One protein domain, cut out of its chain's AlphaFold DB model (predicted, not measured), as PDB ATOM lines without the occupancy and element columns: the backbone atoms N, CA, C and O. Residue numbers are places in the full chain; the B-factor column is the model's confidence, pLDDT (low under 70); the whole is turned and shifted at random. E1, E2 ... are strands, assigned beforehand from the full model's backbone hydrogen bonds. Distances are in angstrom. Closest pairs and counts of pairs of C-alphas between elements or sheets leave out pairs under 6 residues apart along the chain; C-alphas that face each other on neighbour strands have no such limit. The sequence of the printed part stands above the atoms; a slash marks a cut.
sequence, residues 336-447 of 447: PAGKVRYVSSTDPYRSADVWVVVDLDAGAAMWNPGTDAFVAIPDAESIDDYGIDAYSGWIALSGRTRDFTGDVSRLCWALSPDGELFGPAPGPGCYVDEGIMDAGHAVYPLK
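This is residues 336 to 447 of the 447 residues of the protein "PQQ-like domain-containing protein" of Agreia pratensis (UniProt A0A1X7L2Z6). Three small antiparallel sheets are stacked face to face like slabs: the strongly twisted sheet E4 E5 E6 E7 is in the middle, with E1 E2 E3 over one face and E8 E9 E10 over the other. Before the first strand, residues 336 to 355 form a long stretch with no named element, tied to E1 by a short pairing at residues 339 to 340. The printed part has 112 residues, with ten named strands, E1 to E10 along the chain, and no named helix; the class is all strand. The strand orders are E1 - E2 - E3, E4 - E5 - E6 - E7 and E8 - E9 - E10. The whole is compact, with a radius of gyration of the C-alphas of 13.0 A, and rounded, with spans of 40 by 34 by 26 A.

E1 is residues 356 to 360, 12.7 A long, beginning at C-alpha 356 (-19.039, 2.381, 20.999). E2, residues 363 to 367, is 13.5 A long, and E3, residues 374 to 377, 9.8 A. E4, residues 380 to 388, is 18.6 A long and bends by 66 degrees at residue 384. E5, residues 395 to 402, and E6, residues 408 to 415, measure 21.8 A and 21.9 A. E7, residues 421 to 426, is 15.0 A long. E8, residues 430 to 433, E9, residues 436 to 439, and E10, residues 442 to 445, measure 10.4 A, 9.8 A and 9.9 A; C-alpha 445 is at (-19.444, 0.483, -2.251).

The three sheets are each a meander, each strand the antiparallel neighbour of the one before. In the largest, N 387 and O 396 of E4 and E5 are 2.9 A apart, N 397 and O 413 of E5 and E6 2.8 A, and N 414 and O 422 of E6 and E7 2.9 A. In the first, N 358 and O 365 of E1 and E2 are 2.8 A apart, and N 366 and O 375 of E2 and E3 2.8 A. In the last, N 431 and O 438 of E8 and E9 are 3.0 A apart, and N 437 and O 444 of E9 and E10 2.9 A. These pairs are within hydrogen-bond range. The closest C-alphas of E2 and E4 are those of Gly 363 and Glu 381, 4.4 A apart. Those of E5 and E8 are Ala 396 and Val 432, 5.2 A apart. E1 and E10 are apart.

The C-alphas farthest apart are those of Ala 352 and Thr 405, 40.2 A. The printed part has no cut and ends at the chain's last residue, Lys 447. No link between strands is long. The mean pLDDT of the printed part is 86.6; residues 342 to 349 are under 70.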
ATOM      1  N   PRO A 336     -10.227   6.846  25.990       88.50
ATOM      2  CA  PRO A 336      -9.099   7.763  26.174       88.50
ATOM      3  C   PRO A 336      -9.528   9.224  26.398       88.50
ATOM      4  O   PRO A 336      -8.763  10.021  26.945       88.50
ATOM      5  N   ALA A 337     -10.730   9.596  25.952       87.94
ATOM      6  CA  ALA A 337     -11.338  10.907  26.150       87.94
ATOM      7  C   ALA A 337     -12.866  10.808  26.040       87.94
ATOM      8  O   ALA A 337     -13.376   9.870  25.440       87.94
ATOM      9  N   GLY A 338     -13.580  11.818  26.546       88.94
ATOM     10  CA  GLY A 338     -15.035  11.920  26.408       88.94
ATOM     11  C   GLY A 338     -15.818  11.021  27.363       88.94
ATOM     12  O   GLY A 338     -15.287  10.526  28.358       88.94
ATOM     13  N   LYS A 339     -17.108  10.860  27.076       86.88
ATOM     14  CA  LYS A 339     -18.021   9.983  27.816       86.88
ATOM     15  C   LYS A 339     -18.574   8.928  26.875       86.88
ATOM     16  O   LYS A 339     -19.012   9.264  25.776       86.88
ATOM     17  N   VAL A 340     -18.584   7.672  27.313       80.88
ATOM     18  CA  VAL A 340     -19.231   6.603  26.547       80.88
ATOM     19  C   VAL A 340     -20.728   6.850  26.576       80.88
ATOM     20  O   VAL A 340     -21.345   6.849  27.646       80.88
ATOM     21  N   ARG A 341     -21.309   7.049  25.396       79.38
ATOM     22  CA  ARG A 341     -22.749   7.154  25.236       79.38
ATOM     23  C   ARG A 341     -23.270   5.785  24.851       79.38
ATOM     24  O   ARG A 341     -23.086   5.332  23.728       79.38
ATOM     25  N   TYR A 342     -23.959   5.140  25.776       69.06
ATOM     26  CA  TYR A 342     -24.654   3.909  25.450       69.06
ATOM     27  C   TYR A 342     -25.947   4.251  24.715       69.06
ATOM     28  O   TYR A 342     -26.902   4.774  25.297       69.06
ATOM     29  N   VAL A 343     -25.973   3.983  23.416       57.88
ATOM     30  CA  VAL A 343     -27.215   3.936  22.654       57.88
ATOM     31  C   VAL A 343     -27.481   2.460  22.411       57.88
ATOM     32  O   VAL A 343     -26.944   1.863  21.486       57.88
ATOM     33  N   SER A 344     -28.282   1.849  23.286       52.69
ATOM     34  CA  SER A 344     -28.863   0.540  22.995       52.69
ATOM     35  C   SER A 344     -29.841   0.714  21.836       52.69
ATOM     36  O   SER A 344     -31.009   1.051  22.036       52.69
ATOM     37  N   SER A 345     -29.356   0.547  20.610       46.19
ATOM     38  CA  SER A 345     -30.178   0.510  19.405       46.19
ATOM     39  C   SER A 345     -30.738  -0.895  19.181       46.19
ATOM     40  O   SER A 345     -30.679  -1.412  18.083       46.19
ATOM     41  N   THR A 346     -31.323  -1.532  20.202       43.16
ATOM     42  CA  THR A 346     -32.163  -2.752  20.094       43.16
ATOM     43  C   THR A 346     -31.587  -4.015  19.426       43.16
ATOM     44  O   THR A 346     -32.241  -5.056  19.522       43.16
ATOM     45  N   ASP A 347     -30.402  -3.959  18.820       57.47
ATOM     46  CA  ASP A 347     -29.727  -5.068  18.161       57.47
ATOM     47  C   ASP A 347     -28.366  -5.305  18.831       57.47
ATOM     48  O   ASP A 347     -27.544  -4.389  18.934       57.47
ATOM     49  N   PRO A 348     -28.132  -6.512  19.365       61.84
ATOM     50  CA  PRO A 348     -26.901  -6.801  20.077       61.84
ATOM     51  C   PRO A 348     -25.660  -6.771  19.170       61.84
ATOM     52  O   PRO A 348     -25.686  -7.227  18.028       61.84
ATOM     53  N   TYR A 349     -24.525  -6.324  19.708       64.50
ATOM     54  CA  TYR A 349     -23.238  -6.293  19.005       64.50
ATOM     55  C   TYR A 349     -22.685  -7.711  18.953       64.50
ATOM     56  O   TYR A 349     -22.401  -8.308  20.000       64.50
ATOM     57  N   ARG A 350     -22.554  -8.265  17.747       79.00
ATOM     58  CA  ARG A 350     -22.097  -9.646  17.511       79.00
ATOM     59  C   ARG A 350     -20.855  -9.745  16.625       79.00
ATOM     60  O   ARG A 350     -20.482 -10.844  16.241       79.00
ATOM     61  N   SER A 351     -20.189  -8.623  16.372       82.81
ATOM     62  CA  SER A 351     -18.897  -8.562  15.690       82.81
ATOM     63  C   SER A 351     -17.738  -8.881  16.637       82.81
ATOM     64  O   SER A 351     -17.829  -8.678  17.849       82.81
ATOM     65  N   ALA A 352     -16.617  -9.360  16.089       84.38
ATOM     66  CA  ALA A 352     -15.394  -9.564  16.868       84.38
ATOM     67  C   ALA A 352     -14.854  -8.245  17.448       84.38
ATOM     68  O   ALA A 352     -14.417  -8.204  18.598       84.38
ATOM     69  N   ASP A 353     -14.949  -7.170  16.663       86.88
ATOM     70  CA  ASP A 353     -14.608  -5.811  17.063       86.88
ATOM     71  C   ASP A 353     -15.851  -5.080  17.563       86.88
ATOM     72  O   ASP A 353     -16.798  -4.843  16.811       86.88
ATOM     73  N   VAL A 354     -15.850  -4.709  18.842       89.75
ATOM     74  CA  VAL A 354     -16.893  -3.860  19.424       89.75
ATOM     75  C   VAL A 354     -16.462  -2.412  19.290       89.75
ATOM     76  O   VAL A 354     -15.327  -2.067  19.609       89.75
ATOM     77  N   TRP A 355     -17.375  -1.556  18.850       91.81
ATOM     78  CA  TRP A 355     -17.169  -0.116  18.806       91.81
ATOM     79  C   TRP A 355     -18.338   0.582  19.478       91.81
ATOM     80  O   TRP A 355     -19.495   0.247  19.234       91.81
ATOM     81  N   VAL A 356     -18.037   1.593  20.281       91.12
ATOM     82  CA  VAL A 356     -19.039   2.381  20.999       91.12
ATOM     83  C   VAL A 356     -18.897   3.860  20.676       91.12
ATOM     84  O   VAL A 356     -17.795   4.362  20.435       91.12
ATOM     85  N   VAL A 357     -20.024   4.567  20.687       91.81
ATOM     86  CA  VAL A 357     -20.046   6.018  20.504       91.81
ATOM     87  C   VAL A 357     -19.525   6.704  21.766       91.81
ATOM     88  O   VAL A 357     -19.923   6.395  22.892       91.81
ATOM     89  N   VAL A 358     -18.659   7.689  21.566       92.56
ATOM     90  CA  VAL A 358     -18.114   8.547  22.612       92.56
ATOM     91  C   VAL A 358     -18.488   9.995  22.316       92.56
ATOM     92  O   VAL A 358     -18.107  10.548  21.281       92.56
ATOM     93  N   ASP A 359     -19.201  10.621  23.249       91.44
ATOM     94  CA  ASP A 359     -19.488  12.052  23.208       91.44
ATOM     95  C   ASP A 359     -18.259  12.831  23.698       91.44
ATOM     96  O   ASP A 359     -17.734  12.592  24.793       91.44
ATOM     97  N   LEU A 360     -17.798  13.782  22.886       91.94
ATOM     98  CA  LEU A 360     -16.683  14.671  23.205       91.94
ATOM     99  C   LEU A 360     -17.200  16.062  23.580       91.94
ATOM    100  O   LEU A 360     -18.309  16.448  23.224       91.94
ATOM    101  N   ASP A 361     -16.355  16.868  24.231       88.88
ATOM    102  CA  ASP A 361     -16.678  18.277  24.523       88.88
ATOM    103  C   ASP A 361     -17.032  19.068  23.248       88.88
ATOM    104  O   ASP A 361     -17.810  20.023  23.284       88.88
ATOM    105  N   ALA A 362     -16.441  18.669  22.118       87.00
ATOM    106  CA  ALA A 362     -16.719  19.202  20.796       87.00
ATOM    107  C   ALA A 362     -16.800  18.057  19.772       87.00
ATOM    108  O   ALA A 362     -15.815  17.742  19.106       87.00
ATOM    109  N   GLY A 363     -17.985  17.456  19.657       91.50
ATOM    110  CA  GLY A 363     -18.337  16.486  18.620       91.50
ATOM    111  C   GLY A 363     -18.467  15.053  19.126       91.50
ATOM    112  O   GLY A 363     -18.783  14.830  20.294       91.50
ATOM    113  N   ALA A 364     -18.230  14.081  18.246       93.75
ATOM    114  CA  ALA A 364     -18.365  12.660  18.554       93.75
ATOM    115  C   ALA A 364     -17.207  11.826  17.989       93.75
ATOM    116  O   ALA A 364     -16.541  12.209  17.022       93.75
ATOM    117  N   ALA A 365     -16.983  10.664  18.591       95.06
ATOM    118  CA  ALA A 365     -16.017   9.670  18.147       95.06
ATOM    119  C   ALA A 365     -16.573   8.252  18.300       95.06
ATOM    120  O   ALA A 365     -17.558   8.032  19.003       95.06
ATOM    121  N   MET A 366     -15.905   7.297  17.664       94.75
ATOM    122  CA  MET A 366     -16.052   5.868  17.916       94.75
ATOM    123  C   MET A 366     -14.817   5.370  18.663       94.75
ATOM    124  O   MET A 366     -13.694   5.778  18.357       94.75
ATOM    125  N   TRP A 367     -15.015   4.486  19.633       94.81
ATOM    126  CA  TRP A 367     -13.944   3.864  20.406       94.81
ATOM    127  C   TRP A 367     -14.124   2.351  20.436       94.81
ATOM    128  O   TRP A 367     -15.226   1.869  20.685       94.81
ATOM    129  N   ASN A 368     -13.042   1.613  20.201       94.19
ATOM    130  CA  ASN A 368     -13.003   0.165  20.353       94.19
ATOM    131  C   ASN A 368     -12.356  -0.188  21.708       94.19
ATOM    132  O   ASN A 368     -11.145  -0.009  21.860       94.19
ATOM    133  N   PRO A 369     -13.117  -0.696  22.697       92.81
ATOM    134  CA  PRO A 369     -12.594  -1.018  24.028       92.81
ATOM    135  C   PRO A 369     -11.637  -2.221  24.072       92.81
ATOM    136  O   PRO A 369     -10.939  -2.410  25.074       92.81
ATOM    137  N   GLY A 370     -11.602  -3.050  23.024       91.75
ATOM    138  CA  GLY A 370     -10.683  -4.186  22.908       91.75
ATOM    139  C   GLY A 370      -9.294  -3.787  22.410       91.75
ATOM    140  O   GLY A 370      -8.296  -4.374  22.826       91.75
ATOM    141  N   THR A 371      -9.212  -2.774  21.542       93.19
ATOM    142  CA  THR A 371      -7.955  -2.344  20.898       93.19
ATOM    143  C   THR A 371      -7.488  -0.945  21.298       93.19
ATOM    144  O   THR A 371      -6.397  -0.533  20.906       93.19
ATOM    145  N   ASP A 372      -8.307  -0.205  22.049       93.50
ATOM    146  CA  ASP A 372      -8.163   1.227  22.336       93.50
ATOM    147  C   ASP A 372      -8.117   2.119  21.080       93.50
ATOM    148  O   ASP A 372      -7.742   3.295  21.149       93.50
ATOM    149  N   ALA A 373      -8.524   1.591  19.919       95.12
ATOM    150  CA  ALA A 373      -8.645   2.382  18.705       95.12
ATOM    151  C   ALA A 373      -9.709   3.469  18.891       95.12
ATOM    152  O   ALA A 373     -10.772   3.240  19.470       95.12
ATOM    153  N   PHE A 374      -9.412   4.674  18.410       95.00
ATOM    154  CA  PHE A 374     -10.242   5.849  18.630       95.00
ATOM    155  C   PHE A 374     -10.334   6.676  17.353       95.00
ATOM    156  O   PHE A 374      -9.321   7.155  16.836       95.00
ATOM    157  N   VAL A 375     -11.551   6.854  16.848       96.25
ATOM    158  CA  VAL A 375     -11.822   7.444  15.536       96.25
ATOM    159  C   VAL A 375     -12.772   8.619  15.708       96.25
ATOM    160  O   VAL A 375     -13.958   8.449  15.978       96.25
ATOM    161  N   ALA A 376     -12.251   9.837  15.564       95.31
ATOM    162  CA  ALA A 376     -13.077  11.040  15.593       95.31
ATOM    163  C   ALA A 376     -13.962  11.112  14.340       95.31
ATOM    164  O   ALA A 376     -13.467  10.929  13.226       95.31
ATOM    165  N   ILE A 377     -15.246  11.428  14.516       93.81
ATOM    166  CA  ILE A 377     -16.171  11.605  13.396       93.81
ATOM    167  C   ILE A 377     -16.126  13.075  12.963       93.81
ATOM    168  O   ILE A 377     -16.533  13.955  13.728       93.81
ATOM    169  N   PRO A 378     -15.608  13.381  11.759       89.44
ATOM    170  CA  PRO A 378     -15.415  14.755  11.326       89.44
ATOM    171  C   PRO A 378     -16.761  15.472  11.208       89.44
ATOM    172  O   PRO A 378     -17.726  14.929  10.672       89.44
ATOM    173  N   ASP A 379     -16.801  16.706  11.712       85.44
ATOM    174  CA  ASP A 379     -17.944  17.628  11.655       85.44
ATOM    175  C   ASP A 379     -19.240  17.147  12.341       85.44
ATOM    176  O   ASP A 379     -20.239  17.876  12.339       85.44
ATOM    177  N   ALA A 380     -19.241  15.965  12.966       90.00
ATOM    178  CA  ALA A 380     -20.368  15.462  13.741       90.00
ATOM    179  C   ALA A 380     -20.493  16.227  15.063       90.00
ATOM    180  O   ALA A 380     -19.613  16.171  15.917       90.00
ATOM    181  N   GLU A 381     -21.614  16.924  15.240       90.12
ATOM    182  CA  GLU A 381     -22.034  17.509  16.516       90.12
ATOM    183  C   GLU A 381     -22.540  16.412  17.461       90.12
ATOM    184  O   GLU A 381     -22.288  16.464  18.661       90.12
ATOM    185  N   SER A 382     -23.242  15.416  16.913       90.12
ATOM    186  CA  SER A 382     -23.709  14.237  17.642       90.12
ATOM    187  C   SER A 382     -23.977  13.073  16.694       90.12
ATOM    188  O   SER A 382     -24.427  13.283  15.565       90.12
ATOM    189  N   ILE A 383     -23.800  11.849  17.189       91.81
ATOM    190  CA  ILE A 383     -24.372  10.647  16.572       91.81
ATOM    191  C   ILE A 383     -25.763  10.439  17.172       91.81
ATOM    192  O   ILE A 383     -25.942  10.444  18.396       91.81
ATOM    193  N   ASP A 384     -26.766  10.377  16.303       88.06
ATOM    194  CA  ASP A 384     -28.167  10.219  16.694       88.06
ATOM    195  C   ASP A 384     -28.588   8.744  16.635       88.06
ATOM    196  O   ASP A 384     -29.429   8.331  17.431       88.06
ATOM    197  N   ASP A 385     -28.012   7.980  15.706       85.50
ATOM    198  CA  ASP A 385     -28.339   6.581  15.447       85.50
ATOM    199  C   ASP A 385     -27.132   5.860  14.834       85.50
ATOM    200  O   ASP A 385     -26.313   6.485  14.154       85.50
ATOM    201  N   TYR A 386     -27.022   4.557  15.059       85.12
ATOM    202  CA  TYR A 386     -26.083   3.709  14.341       85.12
ATOM    203  C   TYR A 386     -26.542   2.253  14.310       85.12
ATOM    204  O   TYR A 386     -27.188   1.759  15.237       85.12
ATOM    205  N   GLY A 387     -26.186   1.577  13.223       84.56
ATOM    206  CA  GLY A 387     -26.487   0.173  12.972       84.56
ATOM    207  C   GLY A 387     -25.212  -0.595  12.662       84.56
ATOM    208  O   GLY A 387     -24.263  -0.025  12.127       84.56
ATOM    209  N   ILE A 388     -25.187  -1.875  13.011       83.50
ATOM    210  CA  ILE A 388     -24.015  -2.736  12.854       83.50
ATOM    211  C   ILE A 388     -24.415  -3.931  12.022       83.50
ATOM    212  O   ILE A 388     -25.437  -4.563  12.286       83.50
ATOM    213  N   ASP A 389     -23.580  -4.257  11.049       82.00
ATOM    214  CA  ASP A 389     -23.619  -5.564  10.429       82.00
ATOM    215  C   ASP A 389     -22.864  -6.558  11.318       82.00
ATOM    216  O   ASP A 389     -21.642  -6.501  11.472       82.00
ATOM    217  N   ALA A 390     -23.623  -7.465  11.931       74.38
ATOM    218  CA  ALA A 390     -23.118  -8.477  12.848       74.38
ATOM    219  C   ALA A 390     -22.037  -9.382  12.232       74.38
ATOM    220  O   ALA A 390     -21.197  -9.885  12.978       74.38
ATOM    221  N   TYR A 391     -22.050  -9.601  10.912       74.44
ATOM    222  CA  TYR A 391     -21.113 -10.512  10.243       74.44
ATOM    223  C   TYR A 391     -19.829  -9.819   9.871       74.44
ATOM    224  O   TYR A 391     -18.746 -10.244  10.278       74.44
ATOM    225  N   SER A 392     -19.961  -8.748   9.099       80.56
ATOM    226  CA  SER A 392     -18.800  -8.061   8.576       80.56
ATOM    227  C   SER A 392     -18.155  -7.158   9.619       80.56
ATOM    228  O   SER A 392     -16.988  -6.837   9.464       80.56
ATOM    229  N   GLY A 393     -18.879  -6.763  10.677       86.06
ATOM    230  CA  GLY A 393     -18.431  -5.820  11.705       86.06
ATOM    231  C   GLY A 393     -18.469  -4.356  11.267       86.06
ATOM    232  O   GLY A 393     -17.992  -3.488  11.998       86.06
ATOM    233  N   TRP A 394     -19.014  -4.070  10.083       90.94
ATOM    234  CA  TRP A 394     -19.197  -2.705   9.607       90.94
ATOM    235  C   TRP A 394     -20.273  -1.974  10.406       90.94
ATOM    236  O   TRP A 394     -21.279  -2.555  10.812       90.94
ATOM    237  N   ILE A 395     -20.083  -0.668  10.591       91.62
ATOM    238  CA  ILE A 395     -20.979   0.169  11.393       91.62
ATOM    239  C   ILE A 395     -21.426   1.379  10.591       91.62
ATOM    240  O   ILE A 395     -20.606   2.193  10.178       91.62
ATOM    241  N   ALA A 396     -22.730   1.529  10.400       92.38
ATOM    242  CA  ALA A 396     -23.341   2.701   9.799       92.38
ATOM    243  C   ALA A 396     -23.644   3.719  10.897       92.38
ATOM    244  O   ALA A 396     -24.358   3.406  11.841       92.38
ATOM    245  N   LEU A 397     -23.145   4.943  10.767       93.31
ATOM    246  CA  LEU A 397     -23.343   6.028  11.725       93.31
ATOM    247  C   LEU A 397     -24.211   7.108  11.087       93.31
ATOM    248  O   LEU A 397     -23.861   7.632  10.033       93.31
ATOM    249  N   SER A 398     -25.296   7.503  11.742       93.12
ATOM    250  CA  SER A 398     -26.124   8.643  11.345       93.12
ATOM    251  C   SER A 398     -26.053   9.728  12.409       93.12
ATOM    252  O   SER A 398     -26.298   9.505  13.598       93.12
ATOM    253  N   GLY A 399     -25.719  10.939  11.986       92.56
ATOM    254  CA  GLY A 399     -25.457  12.033  12.907       92.56
ATOM    255  C   GLY A 399     -25.823  13.393  12.350       92.56
ATOM    256  O   GLY A 399     -26.097  13.578  11.160       92.56
ATOM    257  N   ARG A 400     -25.830  14.371  13.250       92.19
ATOM    258  CA  ARG A 400     -26.012  15.781  12.916       92.19
ATOM    259  C   ARG A 400     -24.653  16.425  12.734       92.19
ATOM    260  O   ARG A 400     -23.808  16.341  13.619       92.19
ATOM    261  N   THR A 401     -24.478  17.120  11.623       89.94
ATOM    262  CA  THR A 401     -23.356  18.034  11.416       89.94
ATOM    263  C   THR A 401     -23.850  19.461  11.400       89.94
ATOM    264  O   THR A 401     -25.005  19.729  11.054       89.94
ATOM    265  N   ARG A 402     -22.968  20.385  11.770       85.94
ATOM    266  CA  ARG A 402     -23.235  21.816  11.693       85.94
ATOM    267  C   ARG A 402     -22.237  22.459  10.753       85.94
ATOM    268  O   ARG A 402     -21.035  22.404  10.995       85.94
ATOM    269  N   ASP A 403     -22.737  23.088   9.699       81.75
ATOM    270  CA  ASP A 403     -21.871  23.834   8.798       81.75
ATOM    271  C   ASP A 403     -21.392  25.155   9.434       81.75
ATOM    272  O   ASP A 403     -21.844  25.594  10.497       81.75
ATOM    273  N   PHE A 404     -20.473  25.840   8.758       77.62
ATOM    274  CA  PHE A 404     -19.931  27.121   9.219       77.62
ATOM    275  C   PHE A 404     -20.968  28.266   9.238       77.62
ATOM    276  O   PHE A 404     -20.678  29.337   9.775       77.62
ATOM    277  N   THR A 405     -22.160  28.082   8.656       74.06
ATOM    278  CA  THR A 405     -23.289  29.023   8.762       74.06
ATOM    279  C   THR A 405     -24.204  28.718   9.947       74.06
ATOM    280  O   THR A 405     -25.053  29.545  10.287       74.06
ATOM    281  N   GLY A 406     -24.011  27.580  10.614       77.75
ATOM    282  CA  GLY A 406     -24.855  27.111  11.704       77.75
ATOM    283  C   GLY A 406     -26.040  26.262  11.259       77.75
ATOM    284  O   GLY A 406     -26.896  25.955  12.093       77.75
ATOM    285  N   ASP A 407     -26.133  25.912   9.977       82.00
ATOM    286  CA  ASP A 407     -27.162  24.993   9.517       82.00
ATOM    287  C   ASP A 407     -26.821  23.568   9.911       82.00
ATOM    288  O   ASP A 407     -25.687  23.109   9.782       82.00
ATOM    289  N   VAL A 408     -27.845  22.880  10.406       86.31
ATOM    290  CA  VAL A 408     -27.743  21.490  10.822       86.31
ATOM    291  C   VAL A 408     -28.182  20.612   9.664       86.31
ATOM    292  O   VAL A 408     -29.309  20.741   9.178       86.31
ATOM    293  N   SER A 409     -27.306  19.706   9.254       88.44
ATOM    294  CA  SER A 409     -27.602  18.681   8.259       88.44
ATOM    295  C   SER A 409     -27.441  17.294   8.870       88.44
ATOM    296  O   SER A 409     -26.764  17.133   9.885       88.44
ATOM    297  N   ARG A 410     -28.112  16.297   8.289       90.31
ATOM    298  CA  ARG A 410     -27.904  14.896   8.653       90.31
ATOM    299  C   ARG A 410     -26.990  14.252   7.636       90.31
ATOM    300  O   ARG A 410     -27.245  14.369   6.436       90.31
ATOM    301  N   LEU A 411     -25.938  13.628   8.142       92.56
ATOM    302  CA  LEU A 411     -24.951  12.918   7.352       92.56
ATOM    303  C   LEU A 411     -24.780  11.506   7.902       92.56
ATOM    304  O   LEU A 411     -25.112  11.210   9.051       92.56
ATOM    305  N   CYS A 412     -24.256  10.668   7.026       93.75
ATOM    306  CA  CYS A 412     -24.021   9.261   7.240       93.75
ATOM    307  C   CYS A 412     -22.529   8.971   7.107       93.75
ATOM    308  O   CYS A 412     -21.868   9.523   6.226       93.75
ATOM    309  N   TRP A 413     -22.011   8.086   7.942       95.06
ATOM    310  CA  TRP A 413     -20.664   7.542   7.829       95.06
ATOM    311  C   TRP A 413     -20.734   6.026   7.924       95.06
ATOM    312  O   TRP A 413     -21.705   5.478   8.441       95.06
ATOM    313  N   ALA A 414     -19.691   5.360   7.461       94.94
ATOM    314  CA  ALA A 414     -19.487   3.945   7.709       94.94
ATOM    315  C   ALA A 414     -18.110   3.747   8.336       94.94
ATOM    316  O   ALA A 414     -17.135   4.321   7.859       94.94
ATOM    317  N   LEU A 415     -18.032   2.973   9.409       94.81
ATOM    318  CA  LEU A 415     -16.785   2.571  10.045       94.81
ATOM    319  C   LEU A 415     -16.540   1.100   9.719       94.81
ATOM    320  O   LEU A 415     -17.421   0.268   9.944       94.81
ATOM    321  N   SER A 416     -15.369   0.792   9.176       94.06
ATOM    322  CA  SER A 416     -14.940  -0.585   8.955       94.06
ATOM    323  C   SER A 416     -14.506  -1.248  10.271       94.06
ATOM    324  O   SER A 416     -14.184  -0.555  11.242       94.06
ATOM    325  N   PRO A 417     -14.439  -2.590  10.322       90.50
ATOM    326  CA  PRO A 417     -14.008  -3.319  11.519       90.50
ATOM    327  C   PRO A 417     -12.620  -2.910  12.022       90.50
ATOM    328  O   PRO A 417     -12.401  -2.800  13.226       90.50
ATOM    329  N   ASP A 418     -11.701  -2.614  11.097       92.12
ATOM    330  CA  ASP A 418     -10.331  -2.171  11.371       92.12
ATOM    331  C   ASP A 418     -10.216  -0.672  11.714       92.12
ATOM    332  O   ASP A 418      -9.124  -0.189  12.023       92.12
ATOM    333  N   GLY A 419     -11.336   0.057  11.730       93.62
ATOM    334  CA  GLY A 419     -11.413   1.444  12.188       93.62
ATOM    335  C   GLY A 419     -11.169   2.501  11.111       93.62
ATOM    336  O   GLY A 419     -10.901   3.658  11.449       93.62
ATOM    337  N   GLU A 420     -11.257   2.151   9.829       95.44
ATOM    338  CA  GLU A 420     -11.278   3.123   8.736       95.44
ATOM    339  C   GLU A 420     -12.675   3.753   8.615       95.44
ATOM    340  O   GLU A 420     -13.703   3.077   8.590       95.44
ATOM    341  N   LEU A 421     -12.719   5.086   8.560       94.62
ATOM    342  CA  LEU A 421     -13.964   5.842   8.472       94.62
ATOM    343  C   LEU A 421     -14.218   6.323   7.043       94.62
ATOM    344  O   LEU A 421     -13.413   7.053   6.460       94.62
ATOM    345  N   PHE A 422     -15.401   6.011   6.531       94.00
ATOM    346  CA  PHE A 422     -15.893   6.396   5.217       94.00
ATOM    347  C   PHE A 422     -17.037   7.402   5.345       94.00
ATOM    348  O   PHE A 422     -17.897   7.294   6.218       94.00
ATOM    349  N   GLY A 423     -17.067   8.378   4.441       90.69
ATOM    350  CA  GLY A 423     -18.076   9.436   4.403       90.69
ATOM    351  C   GLY A 423     -17.478  10.831   4.632       90.69
ATOM    352  O   GLY A 423     -16.259  11.005   4.552       90.69
ATOM    353  N   PRO A 424     -18.320  11.846   4.886       91.75
ATOM    354  CA  PRO A 424     -19.769  11.743   5.041       91.75
ATOM    355  C   PRO A 424     -20.520  11.517   3.717       91.75
ATOM    356  O   PRO A 424     -20.132  12.038   2.671       91.75
ATOM    357  N   ALA A 425     -21.645  10.809   3.781       91.38
ATOM    358  CA  ALA A 425     -22.651  10.712   2.727       91.38
ATOM    359  C   ALA A 425     -23.942  11.449   3.142       91.38
ATOM    360  O   ALA A 425     -24.316  11.427   4.316       91.38
ATOM    361  N   PRO A 426     -24.645  12.121   2.216       88.56
ATOM    362  CA  PRO A 426     -25.906  12.785   2.530       88.56
ATOM    363  C   PRO A 426     -27.043  11.771   2.718       88.56
ATOM    364  O   PRO A 426     -27.329  10.977   1.824       88.56
ATOM    365  N   GLY A 427     -27.753  11.849   3.844       84.50
ATOM    366  CA  GLY A 427     -28.907  10.990   4.114       84.50
ATOM    367  C   GLY A 427     -29.513  11.246   5.497       84.50
ATOM    368  O   GLY A 427     -28.804  11.645   6.416       84.50
ATOM    369  N   PRO A 428     -30.833  11.054   5.684       83.56
ATOM    370  CA  PRO A 428     -31.457  11.161   7.004       83.56
ATOM    371  C   PRO A 428     -31.112   9.985   7.939       83.56
ATOM    372  O   PRO A 428     -31.397  10.077   9.135       83.56
ATOM    373  N   GLY A 429     -30.544   8.915   7.376       86.81
ATOM    374  CA  GLY A 429     -30.105   7.676   8.005       86.81
ATOM    375  C   GLY A 429     -29.375   6.809   6.975       86.81
ATOM    376  O   GLY A 429     -29.496   7.050   5.767       86.81
ATOM    377  N   CYS A 430     -28.621   5.831   7.463       89.69
ATOM    378  CA  CYS A 430     -27.873   4.891   6.641       89.69
ATOM    379  C   CYS A 430     -27.907   3.489   7.227       89.69
ATOM    380  O   CYS A 430     -28.066   3.316   8.434       89.69
ATOM    381  N   TYR A 431     -27.696   2.517   6.354       88.94
ATOM    382  CA  TYR A 431     -27.446   1.128   6.702       88.94
ATOM    383  C   TYR A 431     -26.130   0.693   6.059       88.94
ATOM    384  O   TYR A 431     -25.744   1.249   5.028       88.94
ATOM    385  N   VAL A 432     -25.436  -0.261   6.669       88.38
ATOM    386  CA  VAL A 432     -24.227  -0.860   6.108       88.38
ATOM    387  C   VAL A 432     -24.332  -2.370   6.225       88.38
ATOM    388  O   VAL A 432     -24.847  -2.868   7.221       88.38
ATOM    389  N   ASP A 433     -23.860  -3.059   5.200       84.81
ATOM    390  CA  ASP A 433     -23.827  -4.516   5.110       84.81
ATOM    391  C   ASP A 433     -22.638  -4.894   4.234       84.81
ATOM    392  O   ASP A 433     -22.495  -4.353   3.133       84.81
ATOM    393  N   GLU A 434     -21.746  -5.742   4.741       83.69
ATOM    394  CA  GLU A 434     -20.587  -6.265   4.007       83.69
ATOM    395  C   GLU A 434     -19.804  -5.192   3.203       83.69
ATOM    396  O   GLU A 434     -19.469  -5.340   2.018       83.69
ATOM    397  N   GLY A 435     -19.533  -4.043   3.828       86.69
ATOM    398  CA  GLY A 435     -18.820  -2.932   3.187       86.69
ATOM    399  C   GLY A 435     -19.601  -2.238   2.066       86.69
ATOM    400  O   GLY A 435     -19.004  -1.726   1.121       86.69
ATOM    401  N   ILE A 436     -20.929  -2.219   2.126       89.25
ATOM    402  CA  ILE A 436     -21.792  -1.424   1.247       89.25
ATOM    403  C   ILE A 436     -22.689  -0.561   2.124       89.25
ATOM    404  O   ILE A 436     -23.445  -1.079   2.937       89.25
ATOM    405  N   MET A 437     -22.628   0.758   1.946       91.81
ATOM    406  CA  MET A 437     -23.473   1.700   2.682       91.81
ATOM    407  C   MET A 437     -24.642   2.178   1.813       91.81
ATOM    408  O   MET A 437     -24.431   2.750   0.748       91.81
ATOM    409  N   ASP A 438     -25.874   2.010   2.284       90.94
ATOM    410  CA  ASP A 438     -27.077   2.642   1.724       90.94
ATOM    411  C   ASP A 438     -27.349   3.934   2.494       90.94
ATOM    412  O   ASP A 438     -27.599   3.893   3.700       90.94
ATOM    413  N   ALA A 439     -27.290   5.085   1.822       90.62
ATOM    414  CA  ALA A 439     -27.623   6.370   2.429       90.62
ATOM    415  C   ALA A 439     -28.525   7.196   1.503       90.62
ATOM    416  O   ALA A 439     -28.137   7.656   0.422       90.62
ATOM    417  N   GLY A 440     -29.762   7.416   1.955       87.44
ATOM    418  CA  GLY A 440     -30.770   8.182   1.229       87.44
ATOM    419  C   GLY A 440     -31.225   7.504  -0.069       87.44
ATOM    420  O   GLY A 440     -32.098   6.643  -0.056       87.44
ATOM    421  N   HIS A 441     -30.694   7.963  -1.204       86.75
ATOM    422  CA  HIS A 441     -31.039   7.459  -2.542       86.75
ATOM    423  C   HIS A 441     -29.843   6.845  -3.277       86.75
ATOM    424  O   HIS A 441     -29.958   6.537  -4.463       86.75
ATOM    425  N   ALA A 442     -28.711   6.695  -2.595       89.75
ATOM    426  CA  ALA A 442     -27.459   6.251  -3.177       89.75
ATOM    427  C   ALA A 442     -26.887   5.081  -2.378       89.75
ATOM    428  O   ALA A 442     -26.993   5.041  -1.150       89.75
ATOM    429  N   VAL A 443     -26.260   4.158  -3.099       89.62
ATOM    430  CA  VAL A 443     -25.532   3.024  -2.539       89.62
ATOM    431  C   VAL A 443     -24.046   3.235  -2.791       89.62
ATOM    432  O   VAL A 443     -23.637   3.522  -3.917       89.62
ATOM    433  N   TYR A 444     -23.252   3.125  -1.733       91.25
ATOM    434  CA  TYR A 444     -21.832   3.439  -1.690       91.25
ATOM    435  C   TYR A 444     -21.035   2.153  -1.437       91.25
ATOM    436  O   TYR A 444     -20.988   1.693  -0.294       91.25
ATOM    437  N   PRO A 445     -20.405   1.556  -2.460       90.12
ATOM    438  CA  PRO A 445     -19.444   0.483  -2.251       90.12
ATOM    439  C   PRO A 445     -18.224   1.005  -1.488       90.12
ATOM    440  O   PRO A 445     -17.534   1.931  -1.929       90.12
ATOM    441  N   LEU A 446     -17.961   0.393  -0.341       89.75
ATOM    442  CA  LEU A 446     -16.802   0.638   0.505       89.75
ATOM    443  C   LEU A 446     -15.742  -0.425   0.180       89.75
ATOM    444  O   LEU A 446     -16.062  -1.525  -0.296       89.75
ATOM    445  N   LYS A 447     -14.475  -0.038   0.316       79.31
ATOM    446  CA  LYS A 447     -13.324  -0.853  -0.085       79.31
ATOM    447  C   LYS A 447     -12.681  -1.539   1.095       79.31
ATOM    448  O   LYS A 447     -12.714  -0.923   2.177       79.31
TER     449      LYS A 447